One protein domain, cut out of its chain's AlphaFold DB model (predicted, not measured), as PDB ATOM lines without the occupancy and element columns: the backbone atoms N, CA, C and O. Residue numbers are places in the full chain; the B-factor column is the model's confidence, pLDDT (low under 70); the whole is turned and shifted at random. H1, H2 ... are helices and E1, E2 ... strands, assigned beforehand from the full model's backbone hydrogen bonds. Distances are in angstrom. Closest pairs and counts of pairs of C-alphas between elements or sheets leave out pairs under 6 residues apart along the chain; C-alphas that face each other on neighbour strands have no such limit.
ATOM      1  N   PRO A  74     -14.954  54.685  45.042       59.97
ATOM      2  CA  PRO A  74     -14.242  55.932  45.309       59.97
ATOM      3  C   PRO A  74     -12.752  55.787  44.957       59.97
ATOM      4  O   PRO A  74     -12.200  54.699  45.147       59.97
ATOM      5  N   PRO A  75     -12.067  56.858  44.504       62.72
ATOM      6  CA  PRO A  75     -10.658  56.793  44.122       62.72
ATOM      7  C   PRO A  75      -9.799  56.311  45.297       62.72
ATOM      8  O   PRO A  75      -9.583  57.019  46.284       62.72
ATOM      9  N   GLN A  76      -9.328  55.067  45.197       70.38
ATOM     10  CA  GLN A  76      -8.511  54.429  46.218       70.38
ATOM     11  C   GLN A  76      -7.054  54.857  46.046       70.38
ATOM     12  O   GLN A  76      -6.388  54.428  45.108       70.38
ATOM     13  N   SER A  77      -6.546  55.667  46.974       76.44
ATOM     14  CA  SER A  77      -5.109  55.894  47.101       76.44
ATOM     15  C   SER A  77      -4.480  54.780  47.936       76.44
ATOM     16  O   SER A  77      -4.791  54.593  49.117       76.44
ATOM     17  N   TYR A  78      -3.584  54.024  47.313       79.62
ATOM     18  CA  TYR A  78      -2.833  52.971  47.974       79.62
ATOM     19  C   TYR A  78      -1.591  53.536  48.678       79.62
ATOM     20  O   TYR A  78      -1.090  54.626  48.371       79.62
ATOM     21  N   ARG A  79      -1.097  52.771  49.654       85.00
ATOM     22  CA  ARG A  79       0.136  53.038  50.399       85.00
ATOM     23  C   ARG A  79       1.109  51.894  50.155       85.00
ATOM     24  O   ARG A  79       0.730  50.735  50.302       85.00
ATOM     25  N   CYS A  80       2.355  52.209  49.823       85.69
ATOM     26  CA  CYS A  80       3.387  51.187  49.651       85.69
ATOM     27  C   CYS A  80       3.732  50.527  51.007       85.69
ATOM     28  O   CYS A  80       4.060  51.256  51.949       85.69
ATOM     29  N   PRO A  81       3.716  49.180  51.130       82.88
ATOM     30  CA  PRO A  81       4.048  48.484  52.381       82.88
ATOM     31  C   PRO A  81       5.462  48.764  52.911       82.88
ATOM     32  O   PRO A  81       5.680  48.778  54.123       82.88
ATOM     33  N   TYR A  82       6.420  49.008  52.011       83.75
ATOM     34  CA  TYR A  82       7.838  49.161  52.344       83.75
ATOM     35  C   TYR A  82       8.208  50.605  52.708       83.75
ATOM     36  O   TYR A  82       8.691  50.859  53.810       83.75
ATOM     37  N   CYS A  83       7.976  51.568  51.806       87.75
ATOM     38  CA  CYS A  83       8.334  52.975  52.036       87.75
ATOM     39  C   CYS A  83       7.249  53.786  52.763       87.75
ATOM     40  O   CYS A  83       7.509  54.916  53.170       87.75
ATOM     41  N   LYS A  84       6.038  53.230  52.935       85.56
ATOM     42  CA  LYS A  84       4.903  53.837  53.659       85.56
ATOM     43  C   LYS A  84       4.349  55.133  53.046       85.56
ATOM     44  O   LYS A  84       3.490  55.766  53.663       85.56
ATOM     45  N   ILE A  85       4.792  55.488  51.835       85.12
ATOM     46  CA  ILE A  85       4.309  56.628  51.045       85.12
ATOM     47  C   ILE A  85       2.887  56.349  50.543       85.12
ATOM     48  O   ILE A  85       2.548  55.216  50.197       85.12
ATOM     49  N   TRP A  86       2.067  57.399  50.525       84.75
ATOM     50  CA  TRP A  86       0.687  57.420  50.041       84.75
ATOM     51  C   TRP A  86       0.581  58.090  48.670       84.75
ATOM     52  O   TRP A  86       1.422  58.913  48.321       84.75
ATOM     53  N   GLY A  87      -0.526  57.833  47.970       83.31
ATOM     54  CA  GLY A  87      -0.889  58.561  46.748       83.31
ATOM     55  C   GLY A  87      -0.634  57.786  45.459       83.31
ATOM     56  O   GLY A  87      -0.711  58.373  44.388       83.31
ATOM     57  N   PHE A  88      -0.360  56.486  45.561       83.88
ATOM     58  CA  PHE A  88      -0.288  55.603  44.403       83.88
ATOM     59  C   PHE A  88      -1.689  55.174  43.970       83.88
ATOM     60  O   PHE A  88      -2.532  54.842  44.810       83.88
ATOM     61  N   ASP A  89      -1.916  55.150  42.664       83.44
ATOM     62  CA  ASP A  89      -3.014  54.408  42.053       83.44
ATOM     63  C   ASP A  89      -2.632  52.927  41.856       83.44
ATOM     64  O   ASP A  89      -1.579  52.456  42.293       83.44
ATOM     65  N   GLU A  90      -3.530  52.173  41.234       81.25
ATOM     66  CA  GLU A  90      -3.414  50.728  41.025       81.25
ATOM     67  C   GLU A  90      -2.165  50.346  40.199       81.25
ATOM     68  O   GLU A  90      -1.432  49.421  40.548       81.25
ATOM     69  N   SER A  91      -1.884  51.114  39.145       82.38
ATOM     70  CA  SER A  91      -0.750  50.946  38.227       82.38
ATOM     71  C   SER A  91       0.577  51.426  38.819       82.38
ATOM     72  O   SER A  91       1.564  50.687  38.845       82.38
ATOM     73  N   THR A  92       0.596  52.654  39.331       87.88
ATOM     74  CA  THR A  92       1.793  53.313  39.869       87.88
ATOM     75  C   THR A  92       2.283  52.655  41.151       87.88
ATOM     76  O   THR A  92       3.478  52.706  41.424       87.88
ATOM     77  N   LEU A  93       1.419  51.975  41.922       87.06
ATOM     78  CA  LEU A  93       1.868  51.169  43.060       87.06
ATOM     79  C   LEU A  93       2.731  49.984  42.604       87.06
ATOM     80  O   LEU A  93       3.769  49.729  43.215       87.06
ATOM     81  N   ILE A  94       2.328  49.271  41.545       86.19
ATOM     82  CA  ILE A  94       3.096  48.133  41.012       86.19
ATOM     83  C   ILE A  94       4.448  48.623  40.489       86.19
ATOM     84  O   ILE A  94       5.482  48.056  40.838       86.19
ATOM     85  N   GLU A  95       4.447  49.696  39.692       89.50
ATOM     86  CA  GLU A  95       5.663  50.301  39.139       89.50
ATOM     87  C   GLU A  95       6.594  50.835  40.239       89.50
ATOM     88  O   GLU A  95       7.804  50.614  40.209       89.50
ATOM     89  N   HIS A  96       6.041  51.480  41.269       91.12
ATOM     90  CA  HIS A  96       6.803  51.945  42.424       91.12
ATOM     91  C   HIS A  96       7.436  50.786  43.206       91.12
ATOM     92  O   HIS A  96       8.619  50.846  43.543       91.12
ATOM     93  N   VAL A  97       6.682  49.719  43.492       88.44
ATOM     94  CA  VAL A  97       7.217  48.553  44.213       88.44
ATOM     95  C   VAL A  97       8.297  47.854  43.385       88.44
ATOM     96  O   VAL A  97       9.343  47.525  43.935       88.44
ATOM     97  N   SER A  98       8.108  47.682  42.074       87.62
ATOM     98  CA  SER A  98       9.098  47.015  41.217       87.62
ATOM     99  C   SER A  98      10.388  47.825  41.020       87.62
ATOM    100  O   SER A  98      11.464  47.234  40.942       87.62
ATOM    101  N   SER A  99      10.306  49.160  40.988       89.94
ATOM    102  CA  SER A  99      11.460  50.049  40.778       89.94
ATOM    103  C   SER A  99      12.205  50.426  42.065       89.94
ATOM    104  O   SER A  99      13.435  50.408  42.092       89.94
ATOM    105  N   VAL A 100      11.487  50.752  43.145       91.44
ATOM    106  CA  VAL A 100      12.073  51.229  44.414       91.44
ATOM    107  C   VAL A 100      12.372  50.076  45.378       91.44
ATOM    108  O   VAL A 100      13.258  50.186  46.231       91.44
ATOM    109  N   HIS A 101      11.675  48.945  45.243       88.50
ATOM    110  CA  HIS A 101      11.810  47.788  46.127       88.50
ATOM    111  C   HIS A 101      12.143  46.501  45.344       88.50
ATOM    112  O   HIS A 101      11.368  45.547  45.367       88.50
ATOM    113  N   PRO A 102      13.337  46.398  44.721       82.38
ATOM    114  CA  PRO A 102      13.738  45.218  43.938       82.38
ATOM    115  C   PRO A 102      13.847  43.921  44.762       82.38
ATOM    116  O   PRO A 102      13.868  42.832  44.198       82.38
ATOM    117  N   ASN A 103      13.893  44.030  46.096       83.38
ATOM    118  CA  ASN A 103      13.871  42.906  47.038       83.38
ATOM    119  C   ASN A 103      12.469  42.649  47.642       83.38
ATOM    120  O   ASN A 103      12.363  41.949  48.650       83.38
ATOM    121  N   ALA A 104      11.406  43.251  47.092       81.81
ATOM    122  CA  ALA A 104      10.032  42.997  47.519       81.81
ATOM    123  C   ALA A 104       9.647  41.527  47.309       81.81
ATOM    124  O   ALA A 104      10.178  40.845  46.426       81.81
ATOM    125  N   SER A 105       8.702  41.021  48.104       81.69
ATOM    126  CA  SER A 105       8.260  39.640  47.928       81.69
ATOM    127  C   SER A 105       7.514  39.493  46.584       81.69
ATOM    128  O   SER A 105       6.593  40.264  46.294       81.69
ATOM    129  N   PRO A 106       7.848  38.494  45.740       79.62
ATOM    130  CA  PRO A 106       7.119  38.271  44.487       79.62
ATOM    131  C   PRO A 106       5.659  37.862  44.748       79.62
ATOM    132  O   PRO A 106       4.794  38.041  43.893       79.62
ATOM    133  N   LEU A 107       5.373  37.362  45.956       78.69
ATOM    134  CA  LEU A 107       4.029  37.056  46.433       78.69
ATOM    135  C   LEU A 107       3.201  38.324  46.692       78.69
ATOM    136  O   LEU A 107       2.028  38.327  46.324       78.69
ATOM    137  N   LEU A 108       3.773  39.411  47.235       79.50
ATOM    138  CA  LEU A 108       3.073  40.703  47.307       79.50
ATOM    139  C   LEU A 108       2.685  41.159  45.902       79.50
ATOM    140  O   LEU A 108       1.519  41.447  45.662       79.50
ATOM    141  N   VAL A 109       3.642  41.222  44.972       80.88
ATOM    142  CA  VAL A 109       3.383  41.762  43.627       80.88
ATOM    143  C   VAL A 109       2.325  40.923  42.902       80.88
ATOM    144  O   VAL A 109       1.363  41.474  42.372       80.88
ATOM    145  N   SER A 110       2.433  39.591  42.959       81.31
ATOM    146  CA  SER A 110       1.444  38.683  42.365       81.31
ATOM    147  C   SER A 110       0.058  38.804  43.011       81.31
ATOM    148  O   SER A 110      -0.936  38.894  42.291       81.31
ATOM    149  N   THR A 111      -0.029  38.860  44.346       80.69
ATOM    150  CA  THR A 111      -1.323  39.042  45.027       80.69
ATOM    151  C   THR A 111      -1.917  40.417  44.751       80.69
ATOM    152  O   THR A 111      -3.125  40.509  44.559       80.69
ATOM    153  N   MET A 112      -1.104  41.473  44.658       81.62
ATOM    154  CA  MET A 112      -1.573  42.812  44.307       81.62
ATOM    155  C   MET A 112      -2.195  42.843  42.914       81.62
ATOM    156  O   MET A 112      -3.346  43.249  42.799       81.62
ATOM    157  N   VAL A 113      -1.500  42.327  41.894       82.50
ATOM    158  CA  VAL A 113      -2.034  42.231  40.522       82.50
ATOM    159  C   VAL A 113      -3.354  41.453  40.495       82.50
ATOM    160  O   VAL A 113      -4.350  41.968  39.996       82.50
ATOM    161  N   GLN A 114      -3.421  40.274  41.124       81.19
ATOM    162  CA  GLN A 114      -4.651  39.469  41.164       81.19
ATOM    163  C   GLN A 114      -5.815  40.170  41.884       81.19
ATOM    164  O   GLN A 114      -6.970  40.046  41.478       81.19
ATOM    165  N   LEU A 115      -5.539  40.903  42.966       75.75
ATOM    166  CA  LEU A 115      -6.546  41.653  43.723       75.75
ATOM    167  C   LEU A 115      -7.018  42.913  42.988       75.75
ATOM    168  O   LEU A 115      -8.147  43.361  43.196       75.75
ATOM    169  N   PHE A 116      -6.159  43.488  42.155       81.31
ATOM    170  CA  PHE A 116      -6.463  44.612  41.280       81.31
ATOM    171  C   PHE A 116      -7.329  44.159  40.100       81.31
ATOM    172  O   PHE A 116      -8.439  44.663  39.947       81.31
ATOM    173  N   GLU A 117      -6.946  43.091  39.395       81.38
ATOM    174  CA  GLU A 117      -7.777  42.444  38.367       81.38
ATOM    175  C   GLU A 117      -9.161  42.032  38.903       81.38
ATOM    176  O   GLU A 117     -10.181  42.306  38.272       81.38
ATOM    177  N   GLN A 118      -9.233  41.441  40.104       77.94
ATOM    178  CA  GLN A 118     -10.513  41.099  40.742       77.94
ATOM    179  C   GLN A 118     -11.365  42.331  41.076       77.94
ATOM    180  O   GLN A 118     -12.588  42.278  40.946       77.94
ATOM    181  N   GLN A 119     -10.751  43.442  41.496       74.75
ATOM    182  CA  GLN A 119     -11.474  44.692  41.733       74.75
ATOM    183  C   GLN A 119     -11.963  45.321  40.426       74.75
ATOM    184  O   GLN A 119     -13.114  45.745  40.374       74.75
ATOM    185  N   GLN A 120     -11.157  45.325  39.362       73.44
ATOM    186  CA  GLN A 120     -11.583  45.773  38.033       73.44
ATOM    187  C   GLN A 120     -12.743  44.926  37.498       73.44
ATOM    188  O   GLN A 120     -13.769  45.480  37.109       73.44
ATOM    189  N   ALA A 121     -12.645  43.596  37.563       73.50
ATOM    190  CA  ALA A 121     -13.717  42.695  37.140       73.50
ATOM    191  C   ALA A 121     -15.018  42.919  37.936       73.50
ATOM    192  O   ALA A 121     -16.105  42.909  37.360       73.50
ATOM    193  N   ALA A 122     -14.921  43.178  39.245       69.06
ATOM    194  CA  ALA A 122     -16.077  43.508  40.078       69.06
ATOM    195  C   ALA A 122     -16.685  44.890  39.758       69.06
ATOM    196  O   ALA A 122     -17.908  45.023  39.796       69.06
ATOM    197  N   ARG A 123     -15.862  45.899  39.420       71.19
ATOM    198  CA  ARG A 123     -16.327  47.217  38.940       71.19
ATOM    199  C   ARG A 123     -17.108  47.062  37.630       71.19
ATOM    200  O   ARG A 123     -18.267  47.457  37.580       71.19
ATOM    201  N   ILE A 124     -16.515  46.394  36.634       70.06
ATOM    202  CA  ILE A 124     -17.128  46.142  35.317       70.06
ATOM    203  C   ILE A 124     -18.460  45.393  35.472       70.06
ATOM    204  O   ILE A 124     -19.462  45.800  34.896       70.06
ATOM    205  N   PHE A 125     -18.510  44.352  36.310       67.94
ATOM    206  CA  PHE A 125     -19.742  43.592  36.547       67.94
ATOM    207  C   PHE A 125     -20.875  44.446  37.147       67.94
ATOM    208  O   PHE A 125     -22.030  44.316  36.743       67.94
ATOM    209  N   LEU A 126     -20.562  45.328  38.104       64.94
ATOM    210  CA  LEU A 126     -21.549  46.231  38.705       64.94
ATOM    211  C   LEU A 126     -22.018  47.313  37.723       64.94
ATOM    212  O   LEU A 126     -23.187  47.699  37.755       64.94
ATOM    213  N   GLU A 127     -21.129  47.791  36.855       71.38
ATOM    214  CA  GLU A 127     -21.449  48.760  35.804       71.38
ATOM    215  C   GLU A 127     -22.338  48.132  34.725       71.38
ATOM    216  O   GLU A 127     -23.372  48.711  34.392       71.38
ATOM    217  N   ASP A 128     -22.037  46.911  34.279       71.81
ATOM    218  CA  ASP A 128     -22.892  46.134  33.374       71.81
ATOM    219  C   ASP A 128     -24.273  45.845  33.987       71.81
ATOM    220  O   ASP A 128     -25.292  45.991  33.306       71.81
ATOM    221  N   GLU A 129     -24.358  45.494  35.278       75.38
ATOM    222  CA  GLU A 129     -25.650  45.299  35.952       75.38
ATOM    223  C   GLU A 129     -26.462  46.607  35.978       75.38
ATOM    224  O   GLU A 129     -27.648  46.602  35.630       75.38
ATOM    225  N   GLN A 130     -25.832  47.745  36.288       73.25
ATOM    226  CA  GLN A 130     -26.485  49.058  36.258       73.25
ATOM    227  C   GLN A 130     -26.912  49.470  34.841       73.25
ATOM    228  O   GLN A 130     -28.060  49.882  34.652       73.25
ATOM    229  N   LEU A 131     -26.053  49.311  33.828       75.56
ATOM    230  CA  LEU A 131     -26.405  49.558  32.425       75.56
ATOM    231  C   LEU A 131     -27.551  48.643  31.969       75.56
ATOM    232  O   LEU A 131     -28.461  49.102  31.272       75.56
ATOM    233  N   SER A 132     -27.571  47.377  32.395       78.75
ATOM    234  CA  SER A 132     -28.669  46.446  32.105       78.75
ATOM    235  C   SER A 132     -29.990  46.905  32.739       78.75
ATOM    236  O   SER A 132     -31.038  46.860  32.094       78.75
ATOM    237  N   ALA A 133     -29.952  47.447  33.961       74.81
ATOM    238  CA  ALA A 133     -31.124  47.992  34.640       74.81
ATOM    239  C   ALA A 133     -31.629  49.288  33.979       74.81
ATOM    240  O   ALA A 133     -32.837  49.450  33.776       74.81
ATOM    241  N   PHE A 134     -30.726  50.193  33.583       74.25
ATOM    242  CA  PHE A 134     -31.085  51.415  32.857       74.25
ATOM    243  C   PHE A 134     -31.658  51.113  31.470       74.25
ATOM    244  O   PHE A 134     -32.702  51.660  31.115       74.25
ATOM    245  N   THR A 135     -31.044  50.206  30.706       79.00
ATOM    246  CA  THR A 135     -31.554  49.793  29.387       79.00
ATOM    247  C   THR A 135     -32.871  49.027  29.496       79.00
ATOM    248  O   THR A 135     -33.781  49.291  28.712       79.00
ATOM    249  N   ALA A 136     -33.056  48.161  30.498       79.50
ATOM    250  CA  ALA A 136     -34.342  47.512  30.766       79.50
ATOM    251  C   ALA A 136     -35.444  48.526  31.131       79.50
ATOM    252  O   ALA A 136     -36.563  48.428  30.626       79.50
ATOM    253  N   SER A 137     -35.127  49.532  31.951       80.31
ATOM    254  CA  SER A 137     -36.044  50.627  32.300       80.31
ATOM    255  C   SER A 137     -36.401  51.488  31.082       80.31
ATOM    256  O   SER A 137     -37.577  51.754  30.830       80.31
TER     257      SER A 137
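This is residues 74 to 137 of the 580 residues of the protein "uncharacterized protein LOC115625848" of Drosophila lebanonensis (UniProt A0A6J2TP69). One long helix, H2, makes the length of this rod-shaped model; the short helix H1 folds back beside its first part as a lopsided helical hairpin. The loop of residues 74 to 85 and the short strand E1 lie by H1, while residues 118 to 137 of H2 stick out. The printed part has 64 residues in the order E1, H1, H2, mostly helix, only just loose and close to extended, with a radius of gyration of the C-alphas of 15.6 A and spans of 52 by 21 by 13 A.

Find C-alpha 106 at (7.119, 38.271, 44.487); from there H2, residues 106 to 137, runs 46.5 A to C-alpha 137 at (-36.044, 50.627, 32.300). H1, residues 90 to 100, runs 15.9 A from C-alpha 90 at (-3.414, 50.728, 41.025). E1 is residues 86 to 88.

Look at residues 109 to 116, with which alone H2 touches H1; the closest C-alphas, of Glu 90 and Phe 116, are 6.8 A apart. This helical hairpin runs opposite ways at a shallow tilt of 11 degrees. E1 meets H1 only through their link and is apart from H2. E1 pairs with no named strand, but residues 78 to 79 pair antiparallel with its residues 86 to 88. In H2 every O i to N i+4 pair is within hydrogen-bond range; in H1, 6 of 7 are.

The C-alphas farthest apart, of Asn 103 and Ser 137, are 52.6 A apart. The printed part has no cut, and both links are tight. Look for pLDDT under 70 at residues 74 to 75, 122 and 125 to 126.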